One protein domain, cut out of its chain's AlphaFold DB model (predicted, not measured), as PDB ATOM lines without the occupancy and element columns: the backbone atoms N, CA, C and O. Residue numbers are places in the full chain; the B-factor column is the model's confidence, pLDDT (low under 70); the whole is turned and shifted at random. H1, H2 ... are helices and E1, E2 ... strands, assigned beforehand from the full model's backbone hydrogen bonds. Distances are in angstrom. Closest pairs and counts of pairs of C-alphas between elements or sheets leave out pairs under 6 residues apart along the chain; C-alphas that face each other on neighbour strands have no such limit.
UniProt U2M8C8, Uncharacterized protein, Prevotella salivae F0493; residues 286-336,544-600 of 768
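This is residues 286 to 336 and 544 to 600 of the 768 residues of an uncharacterized protein of Prevotella salivae F0493 (UniProt U2M8C8). Short helices run loosely from end to end of the domain, with H4 at one end, H5 and H2 in the middle, then H1, and H3 at the other end; a small hairpin of E1 and E2 covers H2 and H5 from one side. Residues 310 to 315, in the link from H2 to H3, stick out as a free loop away from the hairpin. The printed part has 108 residues, with H1, H2, H3, H4, H5, E1 and E2 in that order along the chain; the two strands make an antiparallel sheet. The class is mostly helix, though under half of the residues, 46 of 108, are in named elements. The whole is compact, with a radius of gyration of the C-alphas of 14.5 A and spans of 41 by 34 by 31 A.

H1 is residues 290 to 295, 10.2 A long, beginning at C-alpha 290 (-1.864, -4.288, 84.339). H2 is residues 298 to 304, 10.0 A, and H3 is residues 320 to 327, 10.5 A. Beyond the cut come H4, residues 557 to 564, 10.4 A, and H5, residues 568 to 576, 11.7 A, the longest helix. E1 is residues 578 to 581, 10.4 A, and E2 is residues 588 to 591, 10.5 A, ending at C-alpha 591 (-1.665, 2.710, 94.426).

H1 touches H3, about perpendicular at 89 degrees, with the C-alphas of Tyr 294 and Ser 327 closest at 4.5 A. H1 and H2 are close but not clearly touching; their closest C-alphas are those of Ile 293 and Ile 301, 7.7 A apart. H2 and H5 are also close but not clearly touching, about perpendicular at 75 degrees, with the C-alphas of Ile 303 and Gln 570 closest at 6.9 A. H4 and H5 only just touch, with 3 pairs of C-alphas within 8 A, the closest those of Asp 557 and Lys 568 at 6.9 A. E1 and E2 form a hairpin at 146 degrees between their directions; N 580 and O 589 are 2.9 A apart and N 589 and O 580 2.8 A, within hydrogen-bond range. The closest C-alphas of E2 and H5 are those of Ser 591 and Leu 573, 6.2 A apart. In H2, H3, H4 and H5 every O i to N i+4 pair is within hydrogen-bond range; in H1 it is 0 of 2, with 3 of 3 O i to N i+3 pairs within range. H3 and H4 are apart.

The C-alphas farthest apart are those of Glu 325 and Asp 544, 42.7 A, while those of the first and last printed residues, Leu 286 and Val 600, are 6.0 A apart. Residues 337 to 543 are not printed, and C-alphas 336 and 544 are 40.1 A apart across this cut. The link from H2 to H3, 15 residues, is long. Mean pLDDT of the printed part is 85.4; residues 310 to 316 and residue 333 are under 70.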
ATOM      1  N   LEU A 286       1.267   0.265  75.023       88.69
ATOM      2  CA  LEU A 286       1.367   1.452  75.866       88.69
ATOM      3  C   LEU A 286       1.260   1.125  77.364       88.69
ATOM      4  O   LEU A 286       1.662   1.935  78.197       88.69
ATOM      5  N   PHE A 287       0.717  -0.043  77.714       88.94
ATOM      6  CA  PHE A 287       0.508  -0.454  79.098       88.94
ATOM      7  C   PHE A 287       1.603  -1.429  79.522       88.94
ATOM      8  O   PHE A 287       1.852  -2.415  78.830       88.94
ATOM      9  N   ALA A 288       2.234  -1.163  80.665       79.50
ATOM     10  CA  ALA A 288       3.299  -2.008  81.194       79.50
ATOM     11  C   ALA A 288       2.714  -3.251  81.880       79.50
ATOM     12  O   ALA A 288       2.482  -4.282  81.242       79.50
ATOM     13  N   ASN A 289       2.430  -3.153  83.182       71.94
ATOM     14  CA  ASN A 289       1.927  -4.261  83.982       71.94
ATOM     15  C   ASN A 289       0.545  -3.954  84.556       71.94
ATOM     16  O   ASN A 289       0.391  -3.345  85.607       71.94
ATOM     17  N   ILE A 290      -0.484  -4.436  83.868       81.81
ATOM     18  CA  ILE A 290      -1.864  -4.288  84.339       81.81
ATOM     19  C   ILE A 290      -2.127  -5.162  85.575       81.81
ATOM     20  O   ILE A 290      -3.051  -4.866  86.322       81.81
ATOM     21  N   SER A 291      -1.299  -6.181  85.848       79.50
ATOM     22  CA  SER A 291      -1.430  -7.004  87.062       79.50
ATOM     23  C   SER A 291      -1.211  -6.197  88.345       79.50
ATOM     24  O   SER A 291      -1.724  -6.596  89.385       79.50
ATOM     25  N   SER A 292      -0.554  -5.031  88.276       81.94
ATOM     26  CA  SER A 292      -0.438  -4.101  89.406       81.94
ATOM     27  C   SER A 292      -1.799  -3.689  89.981       81.94
ATOM     28  O   SER A 292      -1.882  -3.338  91.156       81.94
ATOM     29  N   ILE A 293      -2.886  -3.792  89.198       85.44
ATOM     30  CA  ILE A 293      -4.248  -3.527  89.678       85.44
ATOM     31  C   ILE A 293      -4.644  -4.413  90.863       85.44
ATOM     32  O   ILE A 293      -5.386  -3.966  91.729       85.44
ATOM     33  N   TYR A 294      -4.123  -5.640  90.936       86.56
ATOM     34  CA  TYR A 294      -4.432  -6.589  92.009       86.56
ATOM     35  C   TYR A 294      -3.753  -6.228  93.337       86.56
ATOM     36  O   TYR A 294      -4.161  -6.730  94.378       86.56
ATOM     37  N   GLY A 295      -2.756  -5.337  93.308       80.88
ATOM     38  CA  GLY A 295      -2.159  -4.717  94.493       80.88
ATOM     39  C   GLY A 295      -2.724  -3.330  94.820       80.88
ATOM     40  O   GLY A 295      -2.237  -2.685  95.746       80.88
ATOM     41  N   CYS A 296      -3.711  -2.841  94.060       83.12
ATOM     42  CA  CYS A 296      -4.313  -1.526  94.263       83.12
ATOM     43  C   CYS A 296      -5.598  -1.609  95.096       83.12
ATOM     44  O   CYS A 296      -6.296  -2.622  95.111       83.12
ATOM     45  N   SER A 297      -5.935  -0.507  95.758       85.88
ATOM     46  CA  SER A 297      -7.182  -0.367  96.509       85.88
ATOM     47  C   SER A 297      -8.411  -0.130  95.614       85.88
ATOM     48  O   SER A 297      -8.301   0.223  94.435       85.88
ATOM     49  N   ALA A 298      -9.609  -0.250  96.199       85.88
ATOM     50  CA  ALA A 298     -10.875   0.022  95.513       85.88
ATOM     51  C   ALA A 298     -10.973   1.459  94.962       85.88
ATOM     52  O   ALA A 298     -11.555   1.665  93.896       85.88
ATOM     53  N   GLY A 299     -10.355   2.450  95.618       87.12
ATOM     54  CA  GLY A 299     -10.295   3.822  95.117       87.12
ATOM     55  C   GLY A 299      -9.609   3.938  93.751       87.12
ATOM     56  O   GLY A 299     -10.070   4.696  92.902       87.12
ATOM     57  N   ILE A 300      -8.575   3.135  93.476       90.19
ATOM     58  CA  ILE A 300      -7.910   3.120  92.160       90.19
ATOM     59  C   ILE A 300      -8.805   2.505  91.084       90.19
ATOM     60  O   ILE A 300      -8.855   3.001  89.957       90.19
ATOM     61  N   ILE A 301      -9.571   1.471  91.434       90.00
ATOM     62  CA  ILE A 301     -10.558   0.862  90.535       90.00
ATOM     63  C   ILE A 301     -11.638   1.890  90.170       90.00
ATOM     64  O   ILE A 301     -12.010   2.005  89.001       90.00
ATOM     65  N   ASN A 302     -12.076   2.702  91.136       89.06
ATOM     66  CA  ASN A 302     -13.013   3.799  90.894       89.06
ATOM     67  C   ASN A 302     -12.436   4.865  89.955       89.06
ATOM     68  O   ASN A 302     -13.165   5.341  89.089       89.06
ATOM     69  N   ILE A 303     -11.150   5.218  90.078       90.81
ATOM     70  CA  ILE A 303     -10.484   6.138  89.138       90.81
ATOM     71  C   ILE A 303     -10.465   5.539  87.725       90.81
ATOM     72  O   ILE A 303     -10.831   6.216  86.771       90.81
ATOM     73  N   ILE A 304     -10.097   4.264  87.569       90.50
ATOM     74  CA  ILE A 304     -10.071   3.606  86.250       90.50
ATOM     75  C   ILE A 304     -11.470   3.579  85.625       90.50
ATOM     76  O   ILE A 304     -11.614   3.879  84.442       90.50
ATOM     77  N   ASN A 305     -12.501   3.296  86.421       90.69
ATOM     78  CA  ASN A 305     -13.899   3.290  85.984       90.69
ATOM     79  C   ASN A 305     -14.452   4.681  85.611       90.69
ATOM     80  O   ASN A 305     -15.538   4.754  85.037       90.69
ATOM     81  N   GLN A 306     -13.748   5.780  85.922       89.56
ATOM     82  CA  GLN A 306     -14.111   7.126  85.448       89.56
ATOM     83  C   GLN A 306     -13.711   7.358  83.988       89.56
ATOM     84  O   GLN A 306     -14.302   8.214  83.326       89.56
ATOM     85  N   PHE A 307     -12.738   6.606  83.463       87.44
ATOM     86  CA  PHE A 307     -12.428   6.666  82.043       87.44
ATOM     87  C   PHE A 307     -13.581   6.096  81.227       87.44
ATOM     88  O   PHE A 307     -14.128   5.037  81.525       87.44
ATOM     89  N   ASP A 308     -13.904   6.750  80.118       80.44
ATOM     90  CA  ASP A 308     -14.824   6.160  79.161       80.44
ATOM     91  C   ASP A 308     -14.204   4.858  78.606       80.44
ATOM     92  O   ASP A 308     -13.154   4.894  77.964       80.44
ATOM     93  N   ALA A 309     -14.853   3.709  78.768       78.06
ATOM     94  CA  ALA A 309     -14.444   2.473  78.094       78.06
ATOM     95  C   ALA A 309     -14.524   2.631  76.560       78.06
ATOM     96  O   ALA A 309     -15.366   3.393  76.067       78.06
ATOM     97  N   VAL A 310     -13.673   1.960  75.772       69.75
ATOM     98  CA  VAL A 310     -13.730   2.050  74.298       69.75
ATOM     99  C   VAL A 310     -14.866   1.179  73.755       69.75
ATOM    100  O   VAL A 310     -15.685   1.683  72.978       69.75
ATOM    101  N   SER A 311     -14.988  -0.069  74.218       64.25
ATOM    102  CA  SER A 311     -16.022  -1.008  73.765       64.25
ATOM    103  C   SER A 311     -17.438  -0.652  74.261       64.25
ATOM    104  O   SER A 311     -17.634  -0.125  75.353       64.25
ATOM    105  N   ALA A 312     -18.467  -0.944  73.453       49.09
ATOM    106  CA  ALA A 312     -19.880  -0.686  73.783       49.09
ATOM    107  C   ALA A 312     -20.565  -1.843  74.550       49.09
ATOM    108  O   ALA A 312     -21.799  -1.907  74.611       49.09
ATOM    109  N   SER A 313     -19.804  -2.810  75.077       47.88
ATOM    110  CA  SER A 313     -20.378  -4.019  75.680       47.88
ATOM    111  C   SER A 313     -20.994  -3.751  77.066       47.88
ATOM    112  O   SER A 313     -20.536  -2.909  77.832       47.88
ATOM    113  N   LYS A 314     -22.084  -4.464  77.383       42.97
ATOM    114  CA  LYS A 314     -23.026  -4.144  78.477       42.97
ATOM    115  C   LYS A 314     -22.518  -4.338  79.920       42.97
ATOM    116  O   LYS A 314     -23.266  -3.994  80.827       42.97
ATOM    117  N   ASN A 315     -21.294  -4.824  80.141       51.75
ATOM    118  CA  ASN A 315     -20.690  -5.008  81.475       51.75
ATOM    119  C   ASN A 315     -19.319  -4.307  81.560       51.75
ATOM    120  O   ASN A 315     -18.303  -4.925  81.873       51.75
ATOM    121  N   GLY A 316     -19.293  -3.026  81.199       62.59
ATOM    122  CA  GLY A 316     -18.071  -2.260  80.961       62.59
ATOM    123  C   GLY A 316     -17.443  -1.586  82.177       62.59
ATOM    124  O   GLY A 316     -16.731  -0.630  81.950       62.59
ATOM    125  N   MET A 317     -17.704  -2.012  83.419       79.69
ATOM    126  CA  MET A 317     -16.980  -1.513  84.603       79.69
ATOM    127  C   MET A 317     -16.057  -2.606  85.138       79.69
ATOM    128  O   MET A 317     -16.412  -3.786  85.117       79.69
ATOM    129  N   VAL A 318     -14.886  -2.209  85.623       82.50
ATOM    130  CA  VAL A 318     -14.001  -3.074  86.401       82.50
ATOM    131  C   VAL A 318     -14.673  -3.339  87.744       82.50
ATOM    132  O   VAL A 318     -14.950  -2.411  88.504       82.50
ATOM    133  N   ASP A 319     -14.959  -4.607  88.014       84.69
ATOM    134  CA  ASP A 319     -15.585  -5.037  89.258       84.69
ATOM    135  C   ASP A 319     -14.552  -5.124  90.392       84.69
ATOM    136  O   ASP A 319     -13.583  -5.883  90.304       84.69
ATOM    137  N   ALA A 320     -14.765  -4.348  91.457       85.19
ATOM    138  CA  ALA A 320     -13.856  -4.292  92.596       85.19
ATOM    139  C   ALA A 320     -13.795  -5.621  93.361       85.19
ATOM    140  O   ALA A 320     -12.705  -6.035  93.754       85.19
ATOM    141  N   GLU A 321     -14.921  -6.335  93.484       85.44
ATOM    142  CA  GLU A 321     -14.960  -7.656  94.130       85.44
ATOM    143  C   GLU A 321     -14.098  -8.661  93.354       85.44
ATOM    144  O   GLU A 321     -13.337  -9.440  93.930       85.44
ATOM    145  N   SER A 322     -14.145  -8.599  92.021       85.25
ATOM    146  CA  SER A 322     -13.308  -9.431  91.161       85.25
ATOM    147  C   SER A 322     -11.811  -9.154  91.302       85.25
ATOM    148  O   SER A 322     -11.024 -10.098  91.227       85.25
ATOM    149  N   VAL A 323     -11.403  -7.897  91.498       86.25
ATOM    150  CA  VAL A 323      -9.995  -7.543  91.753       86.25
ATOM    151  C   VAL A 323      -9.566  -8.015  93.142       86.25
ATOM    152  O   VAL A 323      -8.494  -8.606  93.271       86.25
ATOM    153  N   GLU A 324     -10.412  -7.829  94.158       86.81
ATOM    154  CA  GLU A 324     -10.136  -8.256  95.532       86.81
ATOM    155  C   GLU A 324      -9.978  -9.779  95.634       86.81
ATOM    156  O   GLU A 324      -8.990 -10.251  96.197       86.81
ATOM    157  N   GLU A 325     -10.859 -10.559  94.998       85.75
ATOM    158  CA  GLU A 325     -10.722 -12.022  94.905       85.75
ATOM    159  C   GLU A 325      -9.388 -12.462  94.277       85.75
ATOM    160  O   GLU A 325      -8.858 -13.521  94.620       85.75
ATOM    161  N   LEU A 326      -8.856 -11.678  93.336       88.88
ATOM    162  CA  LEU A 326      -7.625 -11.995  92.612       88.88
ATOM    163  C   LEU A 326      -6.356 -11.503  93.330       88.88
ATOM    164  O   LEU A 326      -5.290 -12.075  93.104       88.88
ATOM    165  N   SER A 327      -6.460 -10.518  94.227       86.00
ATOM    166  CA  SER A 327      -5.329  -9.907  94.951       86.00
ATOM    167  C   SER A 327      -4.446 -10.903  95.713       86.00
ATOM    168  O   SER A 327      -3.232 -10.736  95.785       86.00
ATOM    169  N   GLY A 328      -5.035 -11.978  96.250       83.75
ATOM    170  CA  GLY A 328      -4.316 -13.007  97.010       83.75
ATOM    171  C   GLY A 328      -3.749 -14.160  96.172       83.75
ATOM    172  O   GLY A 328      -2.998 -14.981  96.699       83.75
ATOM    173  N   VAL A 329      -4.118 -14.253  94.892       87.94
ATOM    174  CA  VAL A 329      -3.788 -15.388  94.004       87.94
ATOM    175  C   VAL A 329      -3.050 -14.972  92.733       87.94
ATOM    176  O   VAL A 329      -2.642 -15.836  91.955       87.94
ATOM    177  N   VAL A 330      -2.868 -13.669  92.514       85.69
ATOM    178  CA  VAL A 330      -2.061 -13.092  91.435       85.69
ATOM    179  C   VAL A 330      -0.879 -12.359  92.059       85.69
ATOM    180  O   VAL A 330      -1.076 -11.495  92.907       85.69
ATOM    181  N   ASP A 331       0.344 -12.704  91.657       81.12
ATOM    182  CA  ASP A 331       1.542 -11.987  92.108       81.12
ATOM    183  C   ASP A 331       1.810 -10.709  91.288       81.12
ATOM    184  O   ASP A 331       1.121 -10.417  90.305       81.12
ATOM    185  N   GLU A 332       2.827  -9.942  91.695       71.06
ATOM    186  CA  GLU A 332       3.230  -8.697  91.026       71.06
ATOM    187  C   GLU A 332       3.585  -8.917  89.549       71.06
ATOM    188  O   GLU A 332       3.250  -8.085  88.712       71.06
ATOM    189  N   ASP A 333       4.166 -10.062  89.187       68.69
ATOM    190  CA  ASP A 333       4.511 -10.414  87.802       68.69
ATOM    191  C   ASP A 333       3.291 -10.903  86.992       68.69
ATOM    192  O   ASP A 333       3.367 -11.163  85.784       68.69
ATOM    193  N   GLY A 334       2.134 -11.040  87.639       74.81
ATOM    194  CA  GLY A 334       0.921 -11.571  87.048       74.81
ATOM    195  C   GLY A 334       0.906 -13.097  86.937       74.81
ATOM    196  O   GLY A 334       0.100 -13.638  86.177       74.81
ATOM    197  N   ASN A 335       1.744 -13.837  87.644       80.69
ATOM    198  CA  ASN A 335       1.563 -15.279  87.740       80.69
ATOM    199  C   ASN A 335       0.400 -15.592  88.679       80.69
ATOM    200  O   ASN A 335       0.178 -14.929  89.689       80.69
ATOM    201  N   THR A 336      -0.360 -16.614  88.319       85.25
ATOM    202  CA  THR A 336      -1.546 -17.054  89.046       85.25
ATOM    203  C   THR A 336      -1.225 -18.313  89.832       85.25
ATOM    204  O   THR A 336      -0.620 -19.248  89.301       85.25
ATOM    205  N   ASP A 544       8.620  18.040  71.118       90.38
ATOM    206  CA  ASP A 544       9.669  17.005  71.080       90.38
ATOM    207  C   ASP A 544      10.237  16.645  72.479       90.38
ATOM    208  O   ASP A 544      10.823  15.571  72.636       90.38
ATOM    209  N   ASP A 545      10.032  17.501  73.491       94.38
ATOM    210  CA  ASP A 545      10.455  17.295  74.889       94.38
ATOM    211  C   ASP A 545       9.346  16.682  75.764       94.38
ATOM    212  O   ASP A 545       9.520  16.469  76.972       94.38
ATOM    213  N   THR A 546       8.179  16.413  75.176       95.94
ATOM    214  CA  THR A 546       7.047  15.825  75.886       95.94
ATOM    215  C   THR A 546       7.328  14.355  76.206       95.94
ATOM    216  O   THR A 546       7.732  13.563  75.355       95.94
ATOM    217  N   THR A 547       7.100  13.989  77.461       96.50
ATOM    218  CA  THR A 547       7.315  12.666  78.051       96.50
ATOM    219  C   THR A 547       6.156  12.335  78.986       96.50
ATOM    220  O   THR A 547       5.406  13.225  79.380       96.50
ATOM    221  N   LEU A 548       6.023  11.078  79.407       95.25
ATOM    222  CA  LEU A 548       5.014  10.653  80.380       95.25
ATOM    223  C   LEU A 548       5.076  11.475  81.688       95.25
ATOM    224  O   LEU A 548       4.048  11.758  82.303       95.25
ATOM    225  N   GLN A 549       6.275  11.910  82.082       95.81
ATOM    226  CA  GLN A 549       6.508  12.663  83.317       95.81
ATOM    227  C   GLN A 549       6.041  14.123  83.257       95.81
ATOM    228  O   GLN A 549       5.723  14.708  84.289       95.81
ATOM    229  N   ASN A 550       5.986  14.724  82.064       95.12
ATOM    230  CA  ASN A 550       5.613  16.133  81.884       95.12
ATOM    231  C   ASN A 550       4.393  16.347  80.969       95.12
ATOM    232  O   ASN A 550       4.044  17.492  80.671       95.12
ATOM    233  N   PHE A 551       3.749  15.261  80.533       93.75
ATOM    234  CA  PHE A 551       2.644  15.251  79.574       93.75
ATOM    235  C   PHE A 551       1.506  16.204  79.960       93.75
ATOM    236  O   PHE A 551       1.016  16.974  79.134       93.75
ATOM    237  N   ASP A 552       1.123  16.199  81.232       93.56
ATOM    238  CA  ASP A 552       0.034  16.999  81.791       93.56
ATOM    239  C   ASP A 552       0.478  18.403  82.240       93.56
ATOM    240  O   ASP A 552      -0.355  19.280  82.473       93.56
ATOM    241  N   SER A 553       1.787  18.668  82.321       92.44
ATOM    242  CA  SER A 553       2.329  19.893  82.933       92.44
ATOM    243  C   SER A 553       1.933  21.179  82.202       92.44
ATOM    244  O   SER A 553       1.867  22.242  82.815       92.44
ATOM    245  N   ARG A 554       1.680  21.103  80.890       88.62
ATOM    246  CA  ARG A 554       1.294  22.259  80.055       88.62
ATOM    247  C   ARG A 554      -0.209  22.364  79.807       88.62
ATOM    248  O   ARG A 554      -0.644  23.318  79.167       88.62
ATOM    249  N   VAL A 555      -0.983  21.391  80.279       91.00
ATOM    250  CA  VAL A 555      -2.435  21.323  80.094       91.00
ATOM    251  C   VAL A 555      -3.106  21.980  81.304       91.00
ATOM    252  O   VAL A 555      -2.729  21.648  82.420       91.00
ATOM    253  N   PRO A 556      -4.073  22.896  81.161       92.19
ATOM    254  CA  PRO A 556      -4.844  23.395  82.305       92.19
ATOM    255  C   PRO A 556      -5.649  22.282  82.998       92.19
ATOM    256  O   PRO A 556      -6.134  21.373  82.327       92.19
ATOM    257  N   ASP A 557      -5.835  22.362  84.318       93.25
ATOM    258  CA  ASP A 557      -6.500  21.301  85.100       93.25
ATOM    259  C   ASP A 557      -7.946  21.058  84.643       93.25
ATOM    260  O   ASP A 557      -8.355  19.915  84.456       93.25
ATOM    261  N   GLU A 558      -8.691  22.134  84.371       89.75
ATOM    262  CA  GLU A 558     -10.069  22.072  83.862       89.75
ATOM    263  C   GLU A 558     -10.144  21.360  82.505       89.75
ATOM    264  O   GLU A 558     -11.025  20.534  82.280       89.75
ATOM    265  N   VAL A 559      -9.179  21.633  81.619       87.69
ATOM    266  CA  VAL A 559      -9.092  21.000  80.296       87.69
ATOM    267  C   VAL A 559      -8.725  19.525  80.427       87.69
ATOM    268  O   VAL A 559      -9.269  18.690  79.707       87.69
ATOM    269  N   PHE A 560      -7.797  19.190  81.326       91.06
ATOM    270  CA  PHE A 560      -7.408  17.803  81.560       91.06
ATOM    271  C   PHE A 560      -8.604  16.989  82.069       91.06
ATOM    272  O   PHE A 560      -8.908  15.942  81.498       91.06
ATOM    273  N   LEU A 561      -9.334  17.518  83.055       89.81
ATOM    274  CA  LEU A 561     -10.531  16.893  83.615       89.81
ATOM    275  C   LEU A 561     -11.659  16.753  82.586       89.81
ATOM    276  O   LEU A 561     -12.247  15.682  82.479       89.81
ATOM    277  N   GLU A 562     -11.947  17.792  81.795       84.25
ATOM    278  CA  GLU A 562     -13.007  17.752  80.772       84.25
ATOM    279  C   GLU A 562     -12.763  16.654  79.726       84.25
ATOM    280  O   GLU A 562     -13.701  16.023  79.241       84.25
ATOM    281  N   VAL A 563     -11.499  16.441  79.351       83.00
ATOM    282  CA  VAL A 563     -11.136  15.531  78.258       83.00
ATOM    283  C   VAL A 563     -10.882  14.105  78.744       83.00
ATOM    284  O   VAL A 563     -11.200  13.166  78.019       83.00
ATOM    285  N   THR A 564     -10.305  13.935  79.935       87.12
ATOM    286  CA  THR A 564      -9.905  12.617  80.464       87.12
ATOM    287  C   THR A 564     -10.862  12.052  81.504       87.12
ATOM    288  O   THR A 564     -10.733  10.881  81.846       87.12
ATOM    289  N   SER A 565     -11.799  12.859  82.009       87.69
ATOM    290  CA  SER A 565     -12.704  12.531  83.118       87.69
ATOM    291  C   SER A 565     -12.029  12.313  84.479       87.69
ATOM    292  O   SER A 565     -12.728  11.992  85.435       87.69
ATOM    293  N   VAL A 566     -10.713  12.530  84.602       91.19
ATOM    294  CA  VAL A 566      -9.956  12.408  85.863       91.19
ATOM    295  C   VAL A 566      -9.098  13.649  86.115       91.19
ATOM    296  O   VAL A 566      -8.753  14.385  85.189       91.19
ATOM    297  N   THR A 567      -8.733  13.903  87.371       93.69
ATOM    298  CA  THR A 567      -7.798  14.983  87.718       93.69
ATOM    299  C   THR A 567      -6.348  14.582  87.432       93.69
ATOM    300  O   THR A 567      -6.024  13.409  87.231       93.69
ATOM    301  N   LYS A 568      -5.437  15.559  87.438       95.06
ATOM    302  CA  LYS A 568      -4.005  15.280  87.273       95.06
ATOM    303  C   LYS A 568      -3.432  14.478  88.433       95.06
ATOM    304  O   LYS A 568      -2.617  13.598  88.200       95.06
ATOM    305  N   GLU A 569      -3.887  14.731  89.657       93.69
ATOM    306  CA  GLU A 569      -3.473  13.978  90.842       93.69
ATOM    307  C   GLU A 569      -3.877  12.506  90.717       93.69
ATOM    308  O   GLU A 569      -3.063  11.619  90.962       93.69
ATOM    309  N   GLN A 570      -5.104  12.238  90.261       94.00
ATOM    310  CA  GLN A 570      -5.570  10.879  89.979       94.00
ATOM    311  C   GLN A 570      -4.746  10.219  88.865       94.00
ATOM    312  O   GLN A 570      -4.361   9.056  88.985       94.00
ATOM    313  N   PHE A 571      -4.412  10.959  87.804       94.31
ATOM    314  CA  PHE A 571      -3.508  10.475  86.761       94.31
ATOM    315  C   PHE A 571      -2.103  10.162  87.305       94.31
ATOM    316  O   PHE A 571      -1.542   9.120  86.966       94.31
ATOM    317  N   HIS A 572      -1.539  11.002  88.180       94.62
ATOM    318  CA  HIS A 572      -0.237  10.751  88.811       94.62
ATOM    319  C   HIS A 572      -0.265   9.513  89.710       94.62
ATOM    320  O   HIS A 572       0.701   8.758  89.695       94.62
ATOM    321  N   LEU A 573      -1.376   9.223  90.397       93.25
ATOM    322  CA  LEU A 573      -1.529   7.964  91.144       93.25
ATOM    323  C   LEU A 573      -1.462   6.732  90.230       93.25
ATOM    324  O   LEU A 573      -0.882   5.719  90.619       93.25
ATOM    325  N   LEU A 574      -2.016   6.803  89.016       92.19
ATOM    326  CA  LEU A 574      -1.902   5.728  88.020       92.19
ATOM    327  C   LEU A 574      -0.502   5.668  87.376       92.19
ATOM    328  O   LEU A 574      -0.016   4.597  87.014       92.19
ATOM    329  N   ARG A 575       0.169   6.810  87.213       92.25
ATOM    330  CA  ARG A 575       1.511   6.878  86.617       92.25
ATOM    331  C   ARG A 575       2.595   6.393  87.581       92.25
ATOM    332  O   ARG A 575       3.380   5.520  87.218       92.25
ATOM    333  N   ASP A 576       2.615   6.946  88.787       91.31
ATOM    334  CA  ASP A 576       3.734   6.851  89.732       91.31
ATOM    335  C   ASP A 576       3.427   5.972  90.948       91.31
ATOM    336  O   ASP A 576       4.348   5.483  91.597       91.31
ATOM    337  N   GLY A 577       2.145   5.770  91.262       90.12
ATOM    338  CA  GLY A 577       1.728   5.100  92.491       90.12
ATOM    339  C   GLY A 577       1.848   5.998  93.724       90.12
ATOM    340  O   GLY A 577       2.110   7.198  93.630       90.12
ATOM    341  N   GLY A 578       1.630   5.412  94.900       90.50
ATOM    342  CA  GLY A 578       1.742   6.090  96.190       90.50
ATOM    343  C   GLY A 578       0.494   5.994  97.061       90.50
ATOM    344  O   GLY A 578      -0.545   5.464  96.662       90.50
ATOM    345  N   ASP A 579       0.625   6.515  98.280       91.62
ATOM    346  CA  ASP A 579      -0.453   6.549  99.264       91.62
ATOM    347  C   ASP A 579      -1.334   7.786  99.057       91.62
ATOM    348  O   ASP A 579      -0.834   8.892  98.826       91.62
ATOM    349  N   PHE A 580      -2.645   7.622  99.199       90.25
ATOM    350  CA  PHE A 580      -3.611   8.710  99.104       90.25
ATOM    351  C   PHE A 580      -4.761   8.507 100.088       90.25
ATOM    352  O   PHE A 580      -4.996   7.409 100.586       90.25
ATOM    353  N   VAL A 581      -5.474   9.586 100.404       87.69
ATOM    354  CA  VAL A 581      -6.690   9.503 101.215       87.69
ATOM    355  C   VAL A 581      -7.869   9.455 100.262       87.69
ATOM    356  O   VAL A 581      -8.051  10.378  99.468       87.69
ATOM    357  N   ASN A 582      -8.661   8.392 100.330       82.31
ATOM    358  CA  ASN A 582      -9.877   8.295  99.541       82.31
ATOM    359  C   ASN A 582     -10.889   9.332 100.053       82.31
ATOM    360  O   ASN A 582     -11.247   9.339 101.230       82.31
ATOM    361  N   GLU A 583     -11.335  10.236  99.180       77.50
ATOM    362  CA  GLU A 583     -12.239  11.329  99.557       77.50
ATOM    363  C   GLU A 583     -13.645  10.843  99.953       77.50
ATOM    364  O   GLU A 583     -14.333  11.518 100.721       77.50
ATOM    365  N   GLU A 584     -14.065   9.670  99.470       76.75
ATOM    366  CA  GLU A 584     -15.372   9.080  99.770       76.75
ATOM    367  C   GLU A 584     -15.375   8.333 101.108       76.75
ATOM    368  O   GLU A 584     -16.327   8.453 101.883       76.75
ATOM    369  N   THR A 585     -14.318   7.565 101.396       82.19
ATOM    370  CA  THR A 585     -14.233   6.720 102.604       82.19
ATOM    371  C   THR A 585     -13.465   7.387 103.747       82.19
ATOM    372  O   THR A 585     -13.697   7.077 104.915       82.19
ATOM    373  N   GLY A 586     -12.576   8.333 103.438       83.88
ATOM    374  CA  GLY A 586     -11.640   8.950 104.378       83.88
ATOM    375  C   GLY A 586     -10.479   8.038 104.794       83.88
ATOM    376  O   GLY A 586      -9.725   8.400 105.701       83.88
ATOM    377  N   GLU A 587     -10.341   6.862 104.179       87.62
ATOM    378  CA  GLU A 587      -9.311   5.878 104.511       87.62
ATOM    379  C   GLU A 587      -8.013   6.123 103.732       87.62
ATOM    380  O   GLU A 587      -8.017   6.675 102.630       87.62
ATOM    381  N   LEU A 588      -6.886   5.731 104.337       89.94
ATOM    382  CA  LEU A 588      -5.590   5.735 103.666       89.94
ATOM    383  C   LEU A 588      -5.511   4.507 102.759       89.94
ATOM    384  O   LEU A 588      -5.554   3.373 103.236       89.94
ATOM    385  N   GLU A 589      -5.370   4.754 101.469       89.31
ATOM    386  CA  GLU A 589      -5.332   3.762 100.408       89.31
ATOM    387  C   GLU A 589      -4.011   3.848  99.628       89.31
ATOM    388  O   GLU A 589      -3.299   4.851  99.699       89.31
ATOM    389  N   HIS A 590      -3.669   2.783  98.895       88.19
ATOM    390  CA  HIS A 590      -2.394   2.655  98.187       88.19
ATOM    391  C   HIS A 590      -2.596   2.337  96.699       88.19
ATOM    392  O   HIS A 590      -3.394   1.466  96.337       88.19
ATOM    393  N   SER A 591      -1.826   3.016  95.847       89.00
ATOM    394  CA  SER A 591      -1.665   2.710  94.426       89.00
ATOM    395  C   SER A 591      -0.289   2.112  94.158       89.00
ATOM    396  O   SER A 591       0.726   2.734  94.473       89.00
ATOM    397  N   ALA A 592      -0.249   0.964  93.481       85.62
ATOM    398  CA  ALA A 592       0.994   0.388  92.969       85.62
ATOM    399  C   ALA A 592       1.577   1.185  91.780       85.62
ATOM    400  O   ALA A 592       2.774   1.101  91.511       85.62
ATOM    401  N   GLY A 593       0.748   1.972  91.078       88.69
ATOM    402  CA  GLY A 593       1.175   2.810  89.955       88.69
ATOM    403  C   GLY A 593       1.674   2.046  88.725       88.69
ATOM    404  O   GLY A 593       1.401   0.860  88.537       88.69
ATOM    405  N   HIS A 594       2.412   2.760  87.867       88.94
ATOM    406  CA  HIS A 594       3.116   2.227  86.697       88.94
ATOM    407  C   HIS A 594       2.231   1.474  85.687       88.94
ATOM    408  O   HIS A 594       2.658   0.508  85.047       88.94
ATOM    409  N   PHE A 595       1.000   1.951  85.481       90.31
ATOM    410  CA  PHE A 595       0.082   1.381  84.484       90.31
ATOM    411  C   PHE A 595       0.536   1.620  83.031       90.31
ATOM    412  O   PHE A 595       0.129   0.885  82.128       90.31
ATOM    413  N   PHE A 596       1.401   2.610  82.795       91.69
ATOM    414  CA  PHE A 596       1.924   2.978  81.478       91.69
ATOM    415  C   PHE A 596       3.391   2.569  81.325       91.69
ATOM    416  O   PHE A 596       4.200   2.773  82.230       91.69
ATOM    417  N   ASP A 597       3.749   2.036  80.159       90.94
ATOM    418  CA  ASP A 597       5.144   1.795  79.791       90.94
ATOM    419  C   ASP A 597       5.792   3.130  79.404       90.94
ATOM    420  O   ASP A 597       5.560   3.659  78.316       90.94
ATOM    421  N   GLU A 598       6.583   3.703  80.314       91.94
ATOM    422  CA  GLU A 598       7.211   5.015  80.126       91.94
ATOM    423  C   GLU A 598       8.100   5.071  78.878       91.94
ATOM    424  O   GLU A 598       8.115   6.073  78.158       91.94
ATOM    425  N   VAL A 599       8.840   3.997  78.599       89.38
ATOM    426  CA  VAL A 599       9.769   3.947  77.469       89.38
ATOM    427  C   VAL A 599       8.989   3.960  76.162       89.38
ATOM    428  O   VAL A 599       9.267   4.785  75.288       89.38
ATOM    429  N   VAL A 600       7.982   3.090  76.044       90.94
ATOM    430  CA  VAL A 600       7.118   3.030  74.864       90.94
ATOM    431  C   VAL A 600       6.320   4.322  74.717       90.94
ATOM    432  O   VAL A 600       6.239   4.838  73.605       90.94
TER     433      VAL A 600